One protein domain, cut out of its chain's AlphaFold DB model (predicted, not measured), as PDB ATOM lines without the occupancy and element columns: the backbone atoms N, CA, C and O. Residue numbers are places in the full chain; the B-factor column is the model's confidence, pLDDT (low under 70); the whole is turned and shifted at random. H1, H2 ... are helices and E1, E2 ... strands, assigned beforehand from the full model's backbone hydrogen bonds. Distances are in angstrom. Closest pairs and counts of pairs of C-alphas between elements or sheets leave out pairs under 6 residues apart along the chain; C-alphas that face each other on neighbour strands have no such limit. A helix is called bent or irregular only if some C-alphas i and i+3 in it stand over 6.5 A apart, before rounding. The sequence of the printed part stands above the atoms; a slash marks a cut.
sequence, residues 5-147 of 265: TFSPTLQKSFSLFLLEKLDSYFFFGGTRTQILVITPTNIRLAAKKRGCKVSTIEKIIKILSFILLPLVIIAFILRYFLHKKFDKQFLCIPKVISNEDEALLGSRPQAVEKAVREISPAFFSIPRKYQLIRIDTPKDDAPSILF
ATOM      1  N   THR A   5       8.171   0.733 -16.607       86.69
ATOM      2  CA  THR A   5       8.266   0.639 -15.147       86.69
ATOM      3  C   THR A   5       8.426  -0.821 -14.784       86.69
ATOM      4  O   THR A   5       7.921  -1.675 -15.506       86.69
ATOM      5  N   PHE A   6       9.089  -1.129 -13.681       86.38
ATOM      6  CA  PHE A   6       9.326  -2.517 -13.293       86.38
ATOM      7  C   PHE A   6       8.602  -2.825 -11.990       86.38
ATOM      8  O   PHE A   6       8.621  -1.998 -11.074       86.38
ATOM      9  N   SER A   7       7.999  -4.014 -11.918       82.62
ATOM     10  CA  SER A   7       7.402  -4.532 -10.689       82.62
ATOM     11  C   SER A   7       8.397  -4.422  -9.525       82.62
ATOM     12  O   SER A   7       9.596  -4.668  -9.719       82.62
ATOM     13  N   PRO A   8       7.940  -4.052  -8.315       78.62
ATOM     14  CA  PRO A   8       8.795  -4.015  -7.132       78.62
ATOM     15  C   PRO A   8       9.361  -5.393  -6.771       78.62
ATOM     16  O   PRO A   8      10.419  -5.461  -6.154       78.62
ATOM     17  N   THR A   9       8.704  -6.482  -7.178       75.75
ATOM     18  CA  THR A   9       9.162  -7.853  -6.913       75.75
ATOM     19  C   THR A   9      10.309  -8.290  -7.825       75.75
ATOM     20  O   THR A   9      10.891  -9.351  -7.622       75.75
ATOM     21  N   LEU A  10      10.631  -7.504  -8.855       81.31
ATOM     22  CA  LEU A  10      11.669  -7.841  -9.816       81.31
ATOM     23  C   LEU A  10      13.047  -7.416  -9.297       81.31
ATOM     24  O   LEU A  10      13.275  -6.241  -9.003       81.31
ATOM     25  N   GLN A  11      14.012  -8.337  -9.295       80.88
ATOM     26  CA  GLN A  11      15.411  -7.980  -9.082       80.88
ATOM     27  C   GLN A  11      15.945  -7.214 -10.302       80.88
ATOM     28  O   GLN A  11      16.071  -7.749 -11.405       80.88
ATOM     29  N   LYS A  12      16.244  -5.926 -10.115       83.00
ATOM     30  CA  LYS A  12      16.664  -5.030 -11.199       83.00
ATOM     31  C   LYS A  12      18.181  -5.063 -11.339       83.00
ATOM     32  O   LYS A  12      18.902  -4.724 -10.406       83.00
ATOM     33  N   SER A  13      18.673  -5.401 -12.529       86.69
ATOM     34  CA  SER A  13      20.069  -5.110 -12.868       86.69
ATOM     35  C   SER A  13      20.273  -3.598 -12.983       86.69
ATOM     36  O   SER A  13      19.324  -2.851 -13.237       86.69
ATOM     37  N   PHE A  14      21.522  -3.138 -12.874       86.25
ATOM     38  CA  PHE A  14      21.854  -1.716 -13.007       86.25
ATOM     39  C   PHE A  14      21.296  -1.097 -14.299       86.25
ATOM     40  O   PHE A  14      20.748   0.000 -14.286       86.25
ATOM     41  N   SER A  15      21.356  -1.835 -15.412       87.69
ATOM     42  CA  SER A  15      20.815  -1.371 -16.694       87.69
ATOM     43  C   SER A  15      19.296  -1.164 -16.681       87.69
ATOM     44  O   SER A  15      18.816  -0.197 -17.265       87.69
ATOM     45  N   LEU A  16      18.543  -2.025 -15.986       87.75
ATOM     46  CA  LEU A  16      17.087  -1.898 -15.854       87.75
ATOM     47  C   LEU A  16      16.715  -0.757 -14.918       87.75
ATOM     48  O   LEU A  16      15.800   0.006 -15.209       87.75
ATOM     49  N   PHE A  17      17.465  -0.610 -13.827       89.31
ATOM     50  CA  PHE A  17      17.314   0.514 -12.915       89.31
ATOM     51  C   PHE A  17      17.555   1.849 -13.633       89.31
ATOM     52  O   PHE A  17      16.727   2.756 -13.550       89.31
ATOM     53  N   LEU A  18      18.651   1.960 -14.390       90.81
ATOM     54  CA  LEU A  18      18.971   3.166 -15.151       90.81
ATOM     55  C   LEU A  18      17.906   3.457 -16.217       90.81
ATOM     56  O   LEU A  18      17.464   4.598 -16.346       90.81
ATOM     57  N   LEU A  19      17.449   2.425 -16.931       91.44
ATOM     58  CA  LEU A  19      16.370   2.528 -17.911       91.44
ATOM     59  C   LEU A  19      15.081   3.065 -17.277       91.44
ATOM     60  O   LEU A  19      14.502   4.011 -17.800       91.44
ATOM     61  N   GLU A  20      14.668   2.520 -16.129       90.19
ATOM     62  CA  GLU A  20      13.476   2.964 -15.397       90.19
ATOM     63  C   GLU A  20      13.568   4.431 -14.969       90.19
ATOM     64  O   GLU A  20      12.602   5.185 -15.096       90.19
ATOM     65  N   LYS A  21      14.732   4.858 -14.467       90.94
ATOM     66  CA  LYS A  21      14.942   6.245 -14.036       90.94
ATOM     67  C   LYS A  21      14.901   7.212 -15.211       90.94
ATOM     68  O   LYS A  21      14.217   8.231 -15.121       90.94
ATOM     69  N   LEU A  22      15.562   6.873 -16.318       90.94
ATOM     70  CA  LEU A  22      15.521   7.669 -17.544       90.94
ATOM     71  C   LEU A  22      14.100   7.736 -18.115       90.94
ATOM     72  O   LEU A  22      13.614   8.815 -18.443       90.94
ATOM     73  N   ASP A  23      13.392   6.609 -18.168       90.38
ATOM     74  CA  ASP A  23      12.003   6.573 -18.622       90.38
ATOM     75  C   ASP A  23      11.080   7.387 -17.710       90.38
ATOM     76  O   ASP A  23      10.223   8.117 -18.208       90.38
ATOM     77  N   SER A  24      11.274   7.337 -16.390       88.62
ATOM     78  CA  SER A  24      10.515   8.161 -15.447       88.62
ATOM     79  C   SER A  24      10.799   9.652 -15.622       88.62
ATOM     80  O   SER A  24       9.863  10.456 -15.579       88.62
ATOM     81  N   TYR A  25      12.058  10.030 -15.855       88.94
ATOM     82  CA  TYR A  25      12.458  11.414 -16.102       88.94
ATOM     83  C   TYR A  25      11.789  11.980 -17.365       88.94
ATOM     84  O   TYR A  25      11.145  13.023 -17.296       88.94
ATOM     85  N   PHE A  26      11.816  11.249 -18.481       87.12
ATOM     86  CA  PHE A  26      11.196  11.686 -19.739       87.12
ATOM     87  C   PHE A  26       9.673  11.460 -19.818       87.12
ATOM     88  O   PHE A  26       9.066  11.676 -20.869       87.12
ATOM     89  N   PHE A  27       9.025  11.006 -18.742       87.19
ATOM     90  CA  PHE A  27       7.586  10.749 -18.733       87.19
ATOM     91  C   PHE A  27       6.783  11.950 -18.226       87.19
ATOM     92  O   PHE A  27       6.905  12.344 -17.067       87.19
ATOM     93  N   PHE A  28       5.878  12.467 -19.056       83.88
ATOM     94  CA  PHE A  28       5.020  13.621 -18.734       83.88
ATOM     95  C   PHE A  28       3.548  13.253 -18.465       83.88
ATOM     96  O   PHE A  28       2.701  14.135 -18.306       83.88
ATOM     97  N   GLY A  29       3.237  11.957 -18.378       81.94
ATOM     98  CA  GLY A  29       1.882  11.436 -18.184       81.94
ATOM     99  C   GLY A  29       1.427  10.534 -19.330       81.94
ATOM    100  O   GLY A  29       2.037  10.506 -20.396       81.94
ATOM    101  N   GLY A  30       0.351   9.775 -19.100       83.25
ATOM    102  CA  GLY A  30      -0.260   8.910 -20.114       83.25
ATOM    103  C   GLY A  30      -0.168   7.423 -19.774       83.25
ATOM    104  O   GLY A  30      -0.575   7.003 -18.690       83.25
ATOM    105  N   THR A  31       0.325   6.620 -20.721       83.31
ATOM    106  CA  THR A  31       0.390   5.154 -20.595       83.31
ATOM    107  C   THR A  31       1.826   4.697 -20.367       83.31
ATOM    108  O   THR A  31       2.729   5.115 -21.088       83.31
ATOM    109  N   ARG A  32       2.029   3.810 -19.390       86.00
ATOM    110  CA  ARG A  32       3.305   3.136 -19.119       86.00
ATOM    111  C   ARG A  32       3.173   1.638 -19.361       86.00
ATOM    112  O   ARG A  32       2.090   1.070 -19.227       86.00
ATOM    113  N   THR A  33       4.276   1.006 -19.726       85.19
ATOM    114  CA  THR A  33       4.374  -0.451 -19.827       85.19
ATOM    115  C   THR A  33       5.083  -0.959 -18.580       85.19
ATOM    116  O   THR A  33       6.245  -0.641 -18.351       85.19
ATOM    117  N   GLN A  34       4.374  -1.708 -17.748       85.81
ATOM    118  CA  GLN A  34       4.897  -2.292 -16.524       85.81
ATOM    119  C   GLN A  34       5.425  -3.692 -16.816       85.81
ATOM    120  O   GLN A  34       4.664  -4.562 -17.219       85.81
ATOM    121  N   ILE A  35       6.723  -3.903 -16.637       86.12
ATOM    122  CA  ILE A  35       7.354  -5.216 -16.722       86.12
ATOM    123  C   ILE A  35       7.119  -5.929 -15.394       86.12
ATOM    124  O   ILE A  35       7.555  -5.449 -14.349       86.12
ATOM    125  N   LEU A  36       6.416  -7.052 -15.447       83.56
ATOM    126  CA  LEU A  36       6.015  -7.824 -14.274       83.56
ATOM    127  C   LEU A  36       7.076  -8.862 -13.932       83.56
ATOM    128  O   LEU A  36       7.465  -9.006 -12.778       83.56
ATOM    129  N   VAL A  37       7.556  -9.567 -14.961       83.50
ATOM    130  CA  VAL A  37       8.453 -10.714 -14.827       83.50
ATOM    131  C   VAL A  37       9.471 -10.708 -15.956       83.50
ATOM    132  O   VAL A  37       9.144 -10.403 -17.106       83.50
ATOM    133  N   ILE A  38      10.702 -11.082 -15.616       84.06
ATOM    134  CA  ILE A  38      11.748 -11.450 -16.566       84.06
ATOM    135  C   ILE A  38      12.138 -12.892 -16.241       84.06
ATOM    136  O   ILE A  38      12.555 -13.173 -15.118       84.06
ATOM    137  N   THR A  39      11.960 -13.804 -17.193       79.62
ATOM    138  CA  THR A  39      12.337 -15.212 -17.020       79.62
ATOM    139  C   THR A  39      13.854 -15.396 -17.163       79.62
ATOM    140  O   THR A  39      14.522 -14.551 -17.773       79.62
ATOM    141  N   PRO A  40      14.417 -16.514 -16.669       75.81
ATOM    142  CA  PRO A  40      15.811 -16.896 -16.914       75.81
ATOM    143  C   PRO A  40      16.228 -16.871 -18.394       75.81
ATOM    144  O   PRO A  40      17.345 -16.477 -18.720       75.81
ATOM    145  N   THR A  41      15.317 -17.217 -19.306       77.12
ATOM    146  CA  THR A  41      15.525 -17.149 -20.765       77.12
ATOM    147  C   THR A  41      15.342 -15.766 -21.389       77.12
ATOM    148  O   THR A  41      15.346 -15.640 -22.610       77.12
ATOM    149  N   ASN A  42      15.237 -14.708 -20.582       76.44
ATOM    150  CA  ASN A  42      14.979 -13.331 -21.016       76.44
ATOM    151  C   ASN A  42      13.611 -13.101 -21.682       76.44
ATOM    152  O   ASN A  42      13.430 -12.073 -22.340       76.44
ATOM    153  N   ILE A  43      12.630 -13.983 -21.470       78.56
ATOM    154  CA  ILE A  43      11.240 -13.711 -21.850       78.56
ATOM    155  C   ILE A  43      10.679 -12.683 -20.873       78.56
ATOM    156  O   ILE A  43      10.856 -12.789 -19.656       78.56
ATOM    157  N   ARG A  44      10.002 -11.660 -21.400       83.75
ATOM    158  CA  ARG A  44       9.491 -10.549 -20.593       83.75
ATOM    159  C   ARG A  44       7.981 -10.503 -20.645       83.75
ATOM    160  O   ARG A  44       7.395 -10.352 -21.717       83.75
ATOM    161  N   LEU A  45       7.362 -10.565 -19.473       81.19
ATOM    162  CA  LEU A  45       5.928 -10.377 -19.318       81.19
ATOM    163  C   LEU A  45       5.661  -8.930 -18.907       81.19
ATOM    164  O   LEU A  45       6.206  -8.439 -17.915       81.19
ATOM    165  N   ALA A  46       4.836  -8.240 -19.684       84.06
ATOM    166  CA  ALA A  46       4.550  -6.826 -19.517       84.06
ATOM    167  C   ALA A  46       3.043  -6.566 -19.495       84.06
ATOM    168  O   ALA A  46       2.290  -7.250 -20.173       84.06
ATOM    169  N   ALA A  47       2.593  -5.539 -18.787       81.00
ATOM    170  CA  ALA A  47       1.213  -5.064 -18.800       81.00
ATOM    171  C   ALA A  47       1.157  -3.567 -19.081       81.00
ATOM    172  O   ALA A  47       2.097  -2.823 -18.801       81.00
ATOM    173  N   LYS A  48       0.040  -3.084 -19.630       81.38
ATOM    174  CA  LYS A  48      -0.162  -1.642 -19.812       81.38
ATOM    175  C   LYS A  48      -0.803  -1.030 -18.570       81.38
ATOM    176  O   LYS A  48      -1.952  -1.319 -18.254       81.38
ATOM    177  N   LYS A  49      -0.101  -0.086 -17.943       79.25
ATOM    178  CA  LYS A  49      -0.630   0.782 -16.891       79.25
ATOM    179  C   LYS A  49      -1.117   2.087 -17.521       79.25
ATOM    180  O   LYS A  49      -0.324   2.890 -18.016       79.25
ATOM    181  N   ARG A  50      -2.438   2.273 -17.577       73.19
ATOM    182  CA  ARG A  50      -3.069   3.481 -18.137       73.19
ATOM    183  C   ARG A  50      -3.294   4.530 -17.052       73.19
ATOM    184  O   ARG A  50      -3.424   4.198 -15.880       73.19
ATOM    185  N   GLY A  51      -3.376   5.794 -17.463       70.50
ATOM    186  CA  GLY A  51      -3.794   6.884 -16.582       70.50
ATOM    187  C   GLY A  51      -2.761   7.274 -15.526       70.50
ATOM    188  O   GLY A  51      -3.130   7.817 -14.488       70.50
ATOM    189  N   CYS A  52      -1.470   7.024 -15.769       78.00
ATOM    190  CA  CYS A  52      -0.422   7.477 -14.862       78.00
ATOM    191  C   CYS A  52      -0.348   9.009 -14.906       78.00
ATOM    192  O   CYS A  52       0.101   9.594 -15.898       78.00
ATOM    193  N   LYS A  53      -0.814   9.651 -13.831       82.00
ATOM    194  CA  LYS A  53      -0.738  11.099 -13.645       82.00
ATOM    195  C   LYS A  53       0.633  11.469 -13.086       82.00
ATOM    196  O   LYS A  53       1.161  10.788 -12.216       82.00
ATOM    197  N   VAL A  54       1.187  12.550 -13.614       84.00
ATOM    198  CA  VAL A  54       2.409  13.193 -13.124       84.00
ATOM    199  C   VAL A  54       1.979  14.522 -12.528       84.00
ATOM    200  O   VAL A  54       1.179  15.227 -13.155       84.00
ATOM    201  N   SER A  55       2.463  14.846 -11.328       86.75
ATOM    202  CA  SER A  55       2.093  16.095 -10.662       86.75
ATOM    203  C   SER A  55       2.560  17.301 -11.483       86.75
ATOM    204  O   SER A  55       3.565  17.239 -12.196       86.75
ATOM    205  N   THR A  56       1.839  18.417 -11.399       87.44
ATOM    206  CA  THR A  56       2.217  19.651 -12.105       87.44
ATOM    207  C   THR A  56       3.606  20.132 -11.682       87.44
ATOM    208  O   THR A  56       4.395  20.536 -12.530       87.44
ATOM    209  N   ILE A  57       3.937  19.996 -10.394       89.62
ATOM    210  CA  ILE A  57       5.254  20.339  -9.840       89.62
ATOM    211  C   ILE A  57       6.353  19.500 -10.502       89.62
ATOM    212  O   ILE A  57       7.347  20.046 -10.973       89.62
ATOM    213  N   GLU A  58       6.160  18.182 -10.616       87.19
ATOM    214  CA  GLU A  58       7.138  17.300 -11.260       87.19
ATOM    215  C   GLU A  58       7.337  17.658 -12.742       87.19
ATOM    216  O   GLU A  58       8.463  17.631 -13.238       87.19
ATOM    217  N   LYS A  59       6.272  18.062 -13.449       88.12
ATOM    218  CA  LYS A  59       6.386  18.552 -14.833       88.12
ATOM    219  C   LYS A  59       7.216  19.832 -14.919       88.12
ATOM    220  O   LYS A  59       8.071  19.920 -15.795       88.12
ATOM    221  N   ILE A  60       6.991  20.791 -14.020       88.56
ATOM    222  CA  ILE A  60       7.742  22.055 -13.982       88.56
ATOM    223  C   ILE A  60       9.227  21.783 -13.723       88.56
ATOM    224  O   ILE A  60      10.070  22.293 -14.452       88.56
ATOM    225  N   ILE A  61       9.555  20.919 -12.758       88.25
ATOM    226  CA  ILE A  61      10.947  20.539 -12.459       88.25
ATOM    227  C   ILE A  61      11.615  19.892 -13.680       88.25
ATOM    228  O   ILE A  61      12.744  20.239 -14.031       88.25
ATOM    229  N   LYS A  62      10.909  18.988 -14.371       88.12
ATOM    230  CA  LYS A  62      11.402  18.376 -15.613       88.12
ATOM    231  C   LYS A  62      11.673  19.426 -16.687       88.12
ATOM    232  O   LYS A  62      12.714  19.354 -17.328       88.12
ATOM    233  N   ILE A  63      10.800  20.419 -16.852       87.62
ATOM    234  CA  ILE A  63      11.001  21.518 -17.809       87.62
ATOM    235  C   ILE A  63      12.217  22.369 -17.422       87.62
ATOM    236  O   ILE A  63      13.070  22.623 -18.264       87.62
ATOM    237  N   LEU A  64      12.357  22.746 -16.149       87.25
ATOM    238  CA  LEU A  64      13.504  23.528 -15.673       87.25
ATOM    239  C   LEU A  64      14.836  22.797 -15.882       87.25
ATOM    240  O   LEU A  64      15.848  23.421 -16.188       87.25
ATOM    241  N   SER A  65      14.843  21.464 -15.798       87.25
ATOM    242  CA  SER A  65      16.058  20.683 -16.048       87.25
ATOM    243  C   SER A  65      16.568  20.749 -17.498       87.25
ATOM    244  O   SER A  65      17.736  20.443 -17.728       87.25
ATOM    245  N   PHE A  66      15.764  21.223 -18.465       85.31
ATOM    246  CA  PHE A  66      16.227  21.462 -19.842       85.31
ATOM    247  C   PHE A  66      17.259  22.588 -19.960       85.31
ATOM    248  O   PHE A  66      17.963  22.648 -20.964       85.31
ATOM    249  N   ILE A  67      17.409  23.435 -18.933       88.75
ATOM    250  CA  ILE A  67      18.497  24.423 -18.860       88.75
ATOM    251  C   ILE A  67      19.865  23.713 -18.889       88.75
ATOM    252  O   ILE A  67      20.823  24.224 -19.463       88.75
ATOM    253  N   LEU A  68      19.945  22.481 -18.369       89.88
ATOM    254  CA  LEU A  68      21.118  21.605 -18.451       89.88
ATOM    255  C   LEU A  68      21.109  20.771 -19.745       89.88
ATOM    256  O   LEU A  68      21.339  19.558 -19.722       89.88
ATOM    257  N   LEU A  69      20.849  21.422 -20.881       87.25
ATOM    258  CA  LEU A  69      20.695  20.803 -22.201       87.25
ATOM    259  C   LEU A  69      21.735  19.712 -22.538       87.25
ATOM    260  O   LEU A  69      21.309  18.627 -22.942       87.25
ATOM    261  N   PRO A  70      23.063  19.912 -22.365       90.81
ATOM    262  CA  PRO A  70      24.036  18.871 -22.708       90.81
ATOM    263  C   PRO A  70      23.815  17.574 -21.915       90.81
ATOM    264  O   PRO A  70      23.935  16.478 -22.460       90.81
ATOM    265  N   LEU A  71      23.416  17.687 -20.649       89.31
ATOM    266  CA  LEU A  71      23.154  16.544 -19.778       89.31
ATOM    267  C   LEU A  71      21.866  15.820 -20.200       89.31
ATOM    268  O   LEU A  71      21.831  14.589 -20.249       89.31
ATOM    269  N   VAL A  72      20.835  16.574 -20.595       90.19
ATOM    270  CA  VAL A  72      19.583  16.017 -21.134       90.19
ATOM    271  C   VAL A  72      19.829  15.237 -22.428       90.19
ATOM    272  O   VAL A  72      19.272  14.149 -22.596       90.19
ATOM    273  N   ILE A  73      20.696  15.735 -23.315       91.12
ATOM    274  CA  ILE A  73      21.073  15.032 -24.551       91.12
ATOM    275  C   ILE A  73      21.765  13.702 -24.226       91.12
ATOM    276  O   ILE A  73      21.385  12.667 -24.776       91.12
ATOM    277  N   ILE A  74      22.716  13.689 -23.286       92.44
ATOM    278  CA  ILE A  74      23.392  12.453 -22.849       92.44
ATOM    279  C   ILE A  74      22.380  11.453 -22.269       92.44
ATOM    280  O   ILE A  74      22.380  10.281 -22.647       92.44
ATOM    281  N   ALA A  75      21.473  11.908 -21.398       92.19
ATOM    282  CA  ALA A  75      20.412  11.075 -20.831       92.19
ATOM    283  C   ALA A  75      19.492  10.487 -21.916       92.19
ATOM    284  O   ALA A  75      19.094   9.321 -21.838       92.19
ATOM    285  N   PHE A  76      19.178  11.266 -22.953       90.81
ATOM    286  CA  PHE A  76      18.367  10.816 -24.080       90.81
ATOM    287  C   PHE A  76      19.085   9.755 -24.928       90.81
ATOM    288  O   PHE A  76      18.493   8.729 -25.266       90.81
ATOM    289  N   ILE A  77      20.376   9.950 -25.210       92.75
ATOM    290  CA  ILE A  77      21.207   8.974 -25.930       92.75
ATOM    291  C   ILE A  77      21.316   7.665 -25.133       92.75
ATOM    292  O   ILE A  77      21.106   6.582 -25.681       92.75
ATOM    293  N   LEU A  78      21.570   7.745 -23.822       93.31
ATOM    294  CA  LEU A  78      21.602   6.574 -22.939       93.31
ATOM    295  C   LEU A  78      20.268   5.826 -22.945       93.31
ATOM    296  O   LEU A  78      20.244   4.599 -23.063       93.31
ATOM    297  N   ARG A  79      19.151   6.557 -22.877       92.56
ATOM    298  CA  ARG A  79      17.807   5.978 -22.973       92.56
ATOM    299  C   ARG A  79      17.638   5.208 -24.279       92.56
ATOM    300  O   ARG A  79      17.138   4.084 -24.254       92.56
ATOM    301  N   TYR A  80      18.077   5.776 -25.401       91.38
ATOM    302  CA  TYR A  80      18.018   5.117 -26.704       91.38
ATOM    303  C   TYR A  80      18.790   3.791 -26.725       91.38
ATOM    304  O   TYR A  80      18.224   2.755 -27.088       91.38
ATOM    305  N   PHE A  81      20.045   3.787 -26.267       91.38
ATOM    306  CA  PHE A  81      20.854   2.566 -26.214       91.38
ATOM    307  C   PHE A  81      20.261   1.495 -25.291       91.38
ATOM    308  O   PHE A  81      20.238   0.316 -25.654       91.38
ATOM    309  N   LEU A  82      19.749   1.887 -24.120       90.00
ATOM    310  CA  LEU A  82      19.144   0.947 -23.175       90.00
ATOM    311  C   LEU A  82      17.873   0.316 -23.737       90.00
ATOM    312  O   LEU A  82      17.708  -0.895 -23.629       90.00
ATOM    313  N   HIS A  83      17.010   1.099 -24.389       88.81
ATOM    314  CA  HIS A  83      15.828   0.565 -25.067       88.81
ATOM    315  C   HIS A  83      16.205  -0.404 -26.181       88.81
ATOM    316  O   HIS A  83      15.651  -1.493 -26.226       88.81
ATOM    317  N   LYS A  84      17.196  -0.071 -27.017       85.75
ATOM    318  CA  LYS A  84      17.659  -0.968 -28.087       85.75
ATOM    319  C   LYS A  84      18.181  -2.301 -27.539       85.75
ATOM    320  O   LYS A  84      17.924  -3.352 -28.116       85.75
ATOM    321  N   LYS A  85      18.884  -2.278 -26.403       83.88
ATOM    322  CA  LYS A  85      19.323  -3.498 -25.703       83.88
ATOM    323  C   LYS A  85      18.147  -4.266 -25.089       83.88
ATOM    324  O   LYS A  85      18.188  -5.493 -25.001       83.88
ATOM    325  N   PHE A  86      17.121  -3.546 -24.647       80.31
ATOM    326  CA  PHE A  86      15.964  -4.096 -23.955       80.31
ATOM    327  C   PHE A  86      14.843  -4.561 -24.898       80.31
ATOM    328  O   PHE A  86      13.924  -5.214 -24.421       80.31
ATOM    329  N   ASP A  87      14.907  -4.316 -26.208       69.81
ATOM    330  CA  ASP A  87      13.783  -4.543 -27.136       69.81
ATOM    331  C   ASP A  87      13.539  -6.011 -27.560       69.81
ATOM    332  O   ASP A  87      13.020  -6.294 -28.636       69.81
ATOM    333  N   LYS A  88      13.941  -6.985 -26.738       66.12
ATOM    334  CA  LYS A  88      13.803  -8.416 -27.056       66.12
ATOM    335  C   LYS A  88      12.573  -9.032 -26.374       66.12
ATOM    336  O   LYS A  88      12.397  -8.859 -25.169       66.12
ATOM    337  N   GLN A  89      11.760  -9.744 -27.161       65.56
ATOM    338  CA  GLN A  89      10.643 -10.631 -26.781       65.56
ATOM    339  C   GLN A  89       9.768 -10.156 -25.601       65.56
ATOM    340  O   GLN A  89      10.014 -10.482 -24.439       65.56
ATOM    341  N   PHE A  90       8.691  -9.430 -25.924       71.06
ATOM    342  CA  PHE A  90       7.666  -9.025 -24.958       71.06
ATOM    343  C   PHE A  90       6.350  -9.753 -25.179       71.06
ATOM    344  O   PHE A  90       5.754  -9.681 -26.256       71.06
ATOM    345  N   LEU A  91       5.839 -10.331 -24.100       73.50
ATOM    346  CA  LEU A  91       4.452 -10.738 -23.988       73.50
ATOM    347  C   LEU A  91       3.696  -9.648 -23.245       73.50
ATOM    348  O   LEU A  91       3.860  -9.455 -22.043       73.50
ATOM    349  N   CYS A  92       2.902  -8.888 -23.992       69.94
ATOM    350  CA  CYS A  92       2.122  -7.787 -23.446       69.94
ATOM    351  C   CYS A  92       0.712  -8.259 -23.093       69.94
ATOM    352  O   CYS A  92      -0.099  -8.506 -23.981       69.94
ATOM    353  N   ILE A  93       0.400  -8.279 -21.802       70.81
ATOM    354  CA  ILE A  93      -0.937  -8.465 -21.260       70.81
ATOM    355  C   ILE A  93      -1.763  -7.204 -21.567       70.81
ATOM    356  O   ILE A  93      -1.409  -6.098 -21.136       70.81
ATOM    357  N   PRO A  94      -2.868  -7.329 -22.327       59.81
ATOM    358  CA  PRO A  94      -3.698  -6.185 -22.695       59.81
ATOM    359  C   PRO A  94      -4.569  -5.670 -21.536       59.81
ATOM    360  O   PRO A  94      -5.092  -4.556 -21.625       59.81
ATOM    361  N   LYS A  95      -4.720  -6.452 -20.458       66.81
ATOM    362  CA  LYS A  95      -5.564  -6.150 -19.295       66.81
ATOM    363  C   LYS A  95      -4.760  -5.503 -18.159       66.81
ATOM    364  O   LYS A  95      -3.568  -5.751 -18.008       66.81
ATOM    365  N   VAL A  96      -5.434  -4.675 -17.357       65.81
ATOM    366  CA  VAL A  96      -4.911  -4.217 -16.062       65.81
ATOM    367  C   VAL A  96      -4.888  -5.413 -15.116       65.81
ATOM    368  O   VAL A  96      -5.888  -6.120 -14.995       65.81
ATOM    369  N   ILE A  97      -3.741  -5.644 -14.496       71.00
ATOM    370  CA  ILE A  97      -3.493  -6.774 -13.602       71.00
ATOM    371  C   ILE A  97      -3.660  -6.291 -12.165       71.00
ATOM    372  O   ILE A  97      -3.353  -5.132 -11.872       71.00
ATOM    373  N   SER A  98      -4.201  -7.145 -11.296       75.12
ATOM    374  CA  SER A  98      -4.322  -6.830  -9.873       75.12
ATOM    375  C   SER A  98      -2.941  -6.838  -9.200       75.12
ATOM    376  O   SER A  98      -2.001  -7.462  -9.687       75.12
ATOM    377  N   ASN A  99      -2.789  -6.149  -8.066       76.62
ATOM    378  CA  ASN A  99      -1.513  -6.164  -7.339       76.62
ATOM    379  C   ASN A  99      -1.161  -7.573  -6.818       76.62
ATOM    380  O   ASN A  99       0.015  -7.907  -6.697       76.62
ATOM    381  N   GLU A 100      -2.175  -8.394  -6.527       78.06
ATOM    382  CA  GLU A 100      -2.021  -9.780  -6.072       78.06
ATOM    383  C   GLU A 100      -1.451 -10.660  -7.187       78.06
ATOM    384  O   GLU A 100      -0.442 -11.338  -6.995       78.06
ATOM    385  N   ASP A 101      -2.029 -10.559  -8.384       76.88
ATOM    386  CA  ASP A 101      -1.542 -11.236  -9.585       76.88
ATOM    387  C   ASP A 101      -0.111 -10.798  -9.939       76.88
ATOM    388  O   ASP A 101       0.727 -11.623 -10.296       76.88
ATOM    389  N   GLU A 102       0.197  -9.501  -9.826       79.31
ATOM    390  CA  GLU A 102       1.547  -8.977 -10.064       79.31
ATOM    391  C   GLU A 102       2.570  -9.604  -9.108       79.31
ATOM    392  O   GLU A 102       3.623 -10.072  -9.555       79.31
ATOM    393  N   ALA A 103       2.257  -9.646  -7.810       77.88
ATOM    394  CA  ALA A 103       3.129 -10.243  -6.806       77.88
ATOM    395  C   ALA A 103       3.321 -11.746  -7.052       77.88
ATOM    396  O   ALA A 103       4.440 -12.263  -6.971       77.88
ATOM    397  N   LEU A 104       2.241 -12.437  -7.418       78.19
ATOM    398  CA  LEU A 104       2.250 -13.863  -7.693       78.19
ATOM    399  C   LEU A 104       3.122 -14.215  -8.899       78.19
ATOM    400  O   LEU A 104       4.002 -15.073  -8.793       78.19
ATOM    401  N   LEU A 105       2.937 -13.506 -10.016       77.88
ATOM    402  CA  LEU A 105       3.754 -13.651 -11.220       77.88
ATOM    403  C   LEU A 105       5.234 -13.379 -10.920       77.88
ATOM    404  O   LEU A 105       6.109 -14.140 -11.334       77.88
ATOM    405  N   GLY A 106       5.507 -12.313 -10.164       76.88
ATOM    406  CA  GLY A 106       6.854 -11.920  -9.760       76.88
ATOM    407  C   GLY A 106       7.572 -12.961  -8.903       76.88
ATOM    408  O   GLY A 106       8.775 -13.155  -9.058       76.88
ATOM    409  N   SER A 107       6.839 -13.654  -8.029       79.31
ATOM    410  CA  SER A 107       7.399 -14.656  -7.116       79.31
ATOM    411  C   SER A 107       7.830 -15.961  -7.801       79.31
ATOM    412  O   SER A 107       8.624 -16.715  -7.239       79.31
ATOM    413  N   ARG A 108       7.325 -16.252  -9.012       79.38
ATOM    414  CA  ARG A 108       7.504 -17.551  -9.691       79.38
ATOM    415  C   ARG A 108       7.872 -17.411 -11.177       79.38
ATOM    416  O   ARG A 108       7.158 -17.918 -12.045       79.38
ATOM    417  N   PRO A 109       9.027 -16.805 -11.507       79.69
ATOM    418  CA  PRO A 109       9.444 -16.587 -12.895       79.69
ATOM    419  C   PRO A 109       9.611 -17.884 -13.707       79.69
ATOM    420  O   PRO A 109       9.391 -17.884 -14.914       79.69
ATOM    421  N   GLN A 110       9.959 -19.000 -13.059       81.50
ATOM    422  CA  GLN A 110      10.108 -20.305 -13.716       81.50
ATOM    423  C   GLN A 110       8.761 -20.902 -14.154       81.50
ATOM    424  O   GLN A 110       8.670 -21.493 -15.227       81.50
ATOM    425  N   ALA A 111       7.702 -20.717 -13.358       77.75
ATOM    426  CA  ALA A 111       6.357 -21.166 -13.719       77.75
ATOM    427  C   ALA A 111       5.815 -20.362 -14.910       77.75
ATOM    428  O   ALA A 111       5.235 -20.936 -15.828       77.75
ATOM    429  N   VAL A 112       6.087 -19.051 -14.932       78.12
ATOM    430  CA  VAL A 112       5.794 -18.179 -16.081       78.12
ATOM    431  C   VAL A 112       6.524 -18.678 -17.324       78.12
ATOM    432  O   VAL A 112       5.925 -18.776 -18.387       78.12
ATOM    433  N   GLU A 113       7.804 -19.027 -17.200       79.94
ATOM    434  CA  GLU A 113       8.578 -19.545 -18.326       79.94
ATOM    435  C   GLU A 113       8.012 -20.855 -18.874       79.94
ATOM    436  O   GLU A 113       7.833 -20.978 -20.085       79.94
ATOM    437  N   LYS A 114       7.716 -21.815 -17.992       80.44
ATOM    438  CA  LYS A 114       7.106 -23.089 -18.378       80.44
ATOM    439  C   LYS A 114       5.791 -22.850 -19.115       80.44
ATOM    440  O   LYS A 114       5.633 -23.318 -20.238       80.44
ATOM    441  N   ALA A 115       4.916 -22.031 -18.534       78.50
ATOM    442  CA  ALA A 115       3.633 -21.698 -19.128       78.50
ATOM    443  C   ALA A 115       3.788 -21.029 -20.499       78.50
ATOM    444  O   ALA A 115       3.033 -21.353 -21.403       78.50
ATOM    445  N   VAL A 116       4.782 -20.145 -20.682       78.38
ATOM    446  CA  VAL A 116       5.060 -19.502 -21.978       78.38
ATOM    447  C   VAL A 116       5.581 -20.488 -23.024       78.38
ATOM    448  O   VAL A 116       5.231 -20.374 -24.197       78.38
ATOM    449  N   ARG A 117       6.421 -21.445 -22.626       77.88
ATOM    450  CA  ARG A 117       6.956 -22.471 -23.535       77.88
ATOM    451  C   ARG A 117       5.886 -23.455 -24.001       77.88
ATOM    452  O   ARG A 117       5.967 -23.930 -25.123       77.88
ATOM    453  N   GLU A 118       4.896 -23.722 -23.156       79.62
ATOM    454  CA  GLU A 118       3.761 -24.604 -23.455       79.62
ATOM    455  C   GLU A 118       2.657 -23.907 -24.274       79.62
ATOM    456  O   GLU A 118       1.679 -24.544 -24.665       79.62
ATOM    457  N   ILE A 119       2.791 -22.607 -24.572       78.38
ATOM    458  CA  ILE A 119       1.820 -21.880 -25.398       78.38
ATOM    459  C   ILE A 119       1.809 -22.444 -26.822       78.38
ATOM    460  O   ILE A 119       2.832 -22.471 -27.507       78.38
ATOM    461  N   SER A 120       0.612 -22.777 -27.314       76.19
ATOM    462  CA  SER A 120       0.399 -23.104 -28.725       76.19
ATOM    463  C   SER A 120       0.842 -21.944 -29.637       76.19
ATOM    464  O   SER A 120       0.410 -20.806 -29.424       76.19
ATOM    465  N   PRO A 121       1.618 -22.191 -30.712       75.19
ATOM    466  CA  PRO A 121       2.016 -21.161 -31.682       75.19
ATOM    467  C   PRO A 121       0.843 -20.363 -32.264       75.19
ATOM    468  O   PRO A 121       0.986 -19.192 -32.633       75.19
ATOM    469  N   ALA A 122      -0.337 -20.984 -32.311       77.75
ATOM    470  CA  ALA A 122      -1.589 -20.362 -32.713       77.75
ATOM    471  C   ALA A 122      -1.880 -19.067 -31.937       77.75
ATOM    472  O   ALA A 122      -2.318 -18.071 -32.514       77.75
ATOM    473  N   PHE A 123      -1.562 -19.052 -30.640       80.31
ATOM    474  CA  PHE A 123      -1.757 -17.903 -29.762       80.31
ATOM    475  C   PHE A 123      -0.992 -16.666 -30.247       80.31
ATOM    476  O   PHE A 123      -1.495 -15.547 -30.160       80.31
ATOM    477  N   PHE A 124       0.211 -16.837 -30.799       77.38
ATOM    478  CA  PHE A 124       1.006 -15.720 -31.320       77.38
ATOM    479  C   PHE A 124       0.583 -15.283 -32.725       77.38
ATOM    480  O   PHE A 124       0.887 -14.166 -33.142       77.38
ATOM    481  N   SER A 125      -0.158 -16.136 -33.430       78.19
ATOM    482  CA  SER A 125      -0.617 -15.890 -34.800       78.19
ATOM    483  C   SER A 125      -1.908 -15.062 -34.855       78.19
ATOM    484  O   SER A 125      -2.190 -14.415 -35.863       78.19
ATOM    485  N   ILE A 126      -2.686 -15.034 -33.769       79.88
ATOM    486  CA  ILE A 126      -3.945 -14.281 -33.687       79.88
ATOM    487  C   ILE A 126      -3.743 -12.821 -33.229       79.88
ATOM    488  O   ILE A 126      -2.824 -12.521 -32.461       79.88
ATOM    489  N   PRO A 127      -4.626 -11.880 -33.623       82.69
ATOM    490  CA  PRO A 127      -4.584 -10.501 -33.139       82.69
ATOM    491  C   PRO A 127      -4.562 -10.380 -31.607       82.69
ATOM    492  O   PRO A 127      -5.314 -11.051 -30.902       82.69
ATOM    493  N   ARG A 128      -3.774  -9.427 -31.082       76.69
ATOM    494  CA  ARG A 128      -3.586  -9.197 -29.629       76.69
ATOM    495  C   ARG A 128      -4.879  -9.003 -28.829       76.69
ATOM    496  O   ARG A 128      -4.887  -9.260 -27.633       76.69
ATOM    497  N   LYS A 129      -5.968  -8.542 -29.457       80.62
ATOM    498  CA  LYS A 129      -7.278  -8.387 -28.795       80.62
ATOM    499  C   LYS A 129      -7.923  -9.719 -28.387       80.62
ATOM    500  O   LYS A 129      -8.772  -9.721 -27.506       80.62
ATOM    501  N   TYR A 130      -7.504 -10.826 -28.998       83.62
ATOM    502  CA  TYR A 130      -8.002 -12.175 -28.720       83.62
ATOM    503  C   TYR A 130      -7.033 -13.004 -27.870       83.62
ATOM    504  O   TYR A 130      -7.371 -14.105 -27.456       83.62
ATOM    505  N   GLN A 131      -5.835 -12.491 -27.604       82.12
ATOM    506  CA  GLN A 131      -4.843 -13.136 -26.751       82.12
ATOM    507  C   GLN A 131      -5.187 -12.836 -25.290       82.12
ATOM    508  O   GLN A 131      -5.013 -11.706 -24.824       82.12
ATOM    509  N   LEU A 132      -5.727 -13.824 -24.578       78.19
ATOM    510  CA  LEU A 132      -6.098 -13.682 -23.175       78.19
ATOM    511  C   LEU A 132      -5.051 -14.336 -22.281       78.19
ATOM    512  O   LEU A 132      -4.364 -15.271 -22.674       78.19
ATOM    513  N   ILE A 133      -4.939 -13.816 -21.062       75.19
ATOM    514  CA  ILE A 133      -4.060 -14.353 -20.026       75.19
ATOM    515  C   ILE A 133      -4.909 -14.489 -18.770       75.19
ATOM    516  O   ILE A 133      -5.586 -13.534 -18.372       75.19
ATOM    517  N   ARG A 134      -4.928 -15.693 -18.207       75.06
ATOM    518  CA  ARG A 134      -5.634 -16.025 -16.971       75.06
ATOM    519  C   ARG A 134      -4.626 -16.558 -15.971       75.06
ATOM    520  O   ARG A 134      -3.717 -17.290 -16.343       75.06
ATOM    521  N   ILE A 135      -4.776 -16.133 -14.730       72.19
ATOM    522  CA  ILE A 135      -3.994 -16.629 -13.609       72.19
ATOM    523  C   ILE A 135      -5.013 -17.362 -12.762       72.19
ATOM    524  O   ILE A 135      -5.872 -16.727 -12.151       72.19
ATOM    525  N   ASP A 136      -4.973 -18.683 -12.822       69.69
ATOM    526  CA  ASP A 136      -5.830 -19.508 -11.993       69.69
ATOM    527  C   ASP A 136      -5.061 -19.803 -10.709       69.69
ATOM    528  O   ASP A 136      -3.925 -20.275 -10.729       69.69
ATOM    529  N   THR A 137      -5.679 -19.487  -9.579       63.69
ATOM    530  CA  THR A 137      -5.216 -19.820  -8.232       63.69
ATOM    531  C   THR A 137      -6.186 -20.844  -7.646       63.69
ATOM    532  O   THR A 137      -7.116 -20.468  -6.925       63.69
ATOM    533  N   PRO A 138      -6.055 -22.144  -7.970       59.12
ATOM    534  CA  PRO A 138      -6.866 -23.143  -7.296       59.12
ATOM    535  C   PRO A 138      -6.503 -23.144  -5.806       59.12
ATOM    536  O   PRO A 138      -5.342 -22.969  -5.444       59.12
ATOM    537  N   LYS A 139      -7.510 -23.314  -4.940       50.38
ATOM    538  CA  LYS A 139      -7.395 -23.132  -3.481       50.38
ATOM    539  C   LYS A 139      -6.326 -24.008  -2.804       50.38
ATOM    540  O   LYS A 139      -5.872 -23.620  -1.735       50.38
ATOM    541  N   ASP A 140      -5.906 -25.100  -3.441       52.75
ATOM    542  CA  ASP A 140      -4.939 -26.072  -2.908       52.75
ATOM    543  C   ASP A 140      -3.755 -26.369  -3.850       52.75
ATOM    544  O   ASP A 140      -2.917 -27.207  -3.529       52.75
ATOM    545  N   ASP A 141      -3.649 -25.680  -4.993       56.84
ATOM    546  CA  ASP A 141      -2.629 -25.969  -6.010       56.84
ATOM    547  C   ASP A 141      -1.736 -24.767  -6.322       56.84
ATOM    548  O   ASP A 141      -2.052 -23.602  -6.059       56.84
ATOM    549  N   ALA A 142      -0.584 -25.059  -6.929       58.16
ATOM    550  CA  ALA A 142       0.261 -24.017  -7.482       58.16
ATOM    551  C   ALA A 142      -0.528 -23.235  -8.555       58.16
ATOM    552  O   ALA A 142      -1.126 -23.844  -9.443       58.16
ATOM    553  N   PRO A 143      -0.513 -21.893  -8.518       62.72
ATOM    554  CA  PRO A 143      -1.188 -21.086  -9.507       62.72
ATOM    555  C   PRO A 143      -0.651 -21.379 -10.894       62.72
ATOM    556  O   PRO A 143       0.564 -21.354 -11.122       62.72
ATOM    557  N   SER A 144      -1.574 -21.617 -11.814       69.44
ATOM    558  CA  SER A 144      -1.284 -21.871 -13.210       69.44
ATOM    559  C   SER A 144      -1.562 -20.609 -14.019       69.44
ATOM    560  O   SER A 144      -2.544 -19.892 -13.822       69.44
ATOM    561  N   ILE A 145      -0.641 -20.296 -14.925       73.56
ATOM    562  CA  ILE A 145      -0.805 -19.189 -15.861       73.56
ATOM    563  C   ILE A 145      -1.247 -19.811 -17.172       73.56
ATOM    564  O   ILE A 145      -0.531 -20.620 -17.756       73.56
ATOM    565  N   LEU A 146      -2.427 -19.425 -17.628       78.19
ATOM    566  CA  LEU A 146      -3.008 -19.904 -18.866       78.19
ATOM    567  C   LEU A 146      -3.019 -18.782 -19.897       78.19
ATOM    568  O   LEU A 146      -3.292 -17.619 -19.584       78.19
ATOM    569  N   PHE A 147      -2.803 -19.158 -21.154       78.25
ATOM    570  CA  PHE A 147      -2.828 -18.258 -22.306       78.25
ATOM    571  C   PHE A 147      -3.980 -18.626 -23.255       78.25
ATOM    572  O   PHE A 147      -3.741 -19.098 -24.368       78.25
TER     573      PHE A 147
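Overview. This is residues 5 to 147 of the 265 residues of an uncharacterized protein of Chlamydia pneumoniae (UniProt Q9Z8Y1). The model is a small, strongly twisted wall of three strands, E1, E2 and E3, with a helical part reaching out at one end and a smaller lobe at the other. At the far-reaching end the bent helix H2 goes out from E2 and folds back to E3 as a V, its bend sticking out at residues 66 to 71, while H1 packs on the returning arm H2b; at the other end H3 and H4 cover one face of the sheet, and the hairpin of E4 and E5 lies beyond them, E5 next to H4. The printed part has 143 residues, with five named helices and five named strands in the order H1, E1, E2, H2, E3, H3, H4, H5, E4, E5; the larger sheet runs E1, E2, E3 and is mixed, and the smaller one is antiparallel. The class is mixed, helices and strands. The whole is only just compact, close to loose, with a radius of gyration of the C-alphas of 17.4 A, and elongated, with spans of 56 by 30 by 28 A.

Arrangement. Residues 5 to 6 pair, parallel, with residues 34 to 35 of E1, residues 30 to 38. H1, residues 14 to 25, is not on the sheet. E1 and E2, residues 44 to 52, form an antiparallel hairpin at 155 degrees, with N 34 and O 47 at 2.7 A and N 49 and O 32 at 2.8 A. H2, residues 56 to 86, was assigned as one helix by its hydrogen bonds but is bent, with C-alphas 67 and 70 8.7 A apart; its arms are H2a, residues 56 to 67, and H2b, residues 70 to 86. The arms run opposite ways at a steep tilt of 69.9 degrees, only just short of about perpendicular. H1 and H2b touch, opposite ways at a steep tilt of 55 degrees; their closest C-alphas, of Leu 22 and Arg 79, are 6.1 A apart. H1 and H2a are close but not clearly touching, with 1 pair of C-alphas within 8 A. E3, residues 90 to 93, is the parallel neighbour of E2 at 49 degrees, with N 93 and O 46 at 2.7 A. E2, H2 and E3 form a strand-helix-strand unit, two parallel neighbour strands with a helix between them along the chain, and its crossover is right-handed. H3, residues 99 to 107, is on the sheet over E1 at a height of 10.0 A and runs along the strands, at 9 degrees to E1 on the local plane; the closest C-alphas of E1 and H3, of Val 37 and Gly 106, are 5.4 A apart. H4, residues 109 to 117, is on the same face as H3 at a height of 9.5 A and runs across the strands, at 78 degrees to E2 on the local plane. H5, residues 121 to 125, is not on the sheet and is apart from H4. E4, residues 134 to 136, and E5, residues 144 to 146, form an antiparallel hairpin, with N 146 and O 134 at 2.8 A. The closest C-alphas of H4 and E5, of Ala 115 and Ile 145, are 6.1 A apart. Every O i to N i+4 pair is within hydrogen-bond range in H1, H2b, H3, H4 and H5, and 6 of 8 are in H2a.

Along the chain. H1 begins at C-alpha 14 (21.854, -1.716, -13.007) and is 16.4 A long from first to last C-alpha. E1 is 23.9 A and E2 21.4 A long. H2a is 18.3 A long and ends at C-alpha 67 (18.497, 24.423, -18.860), and H2b is 24.4 A long. E3 is 9.4 A, H3 12.3 A, H4 12.4 A, H5 6.7 A and E4 6.1 A long. E5, 6.2 A long, ends at C-alpha 146 (-3.008, -19.904, -18.866).

Size, cuts and confidence. The two C-alphas farthest apart, of Ile 67 and Asp 140, are 57.9 A apart. The printed part has no cut, and no link between its elements is long. The mean pLDDT of the printed part is 80.6; it is under 70 at residues 87 to 89, 92, 94 to 96 and 136 to 144.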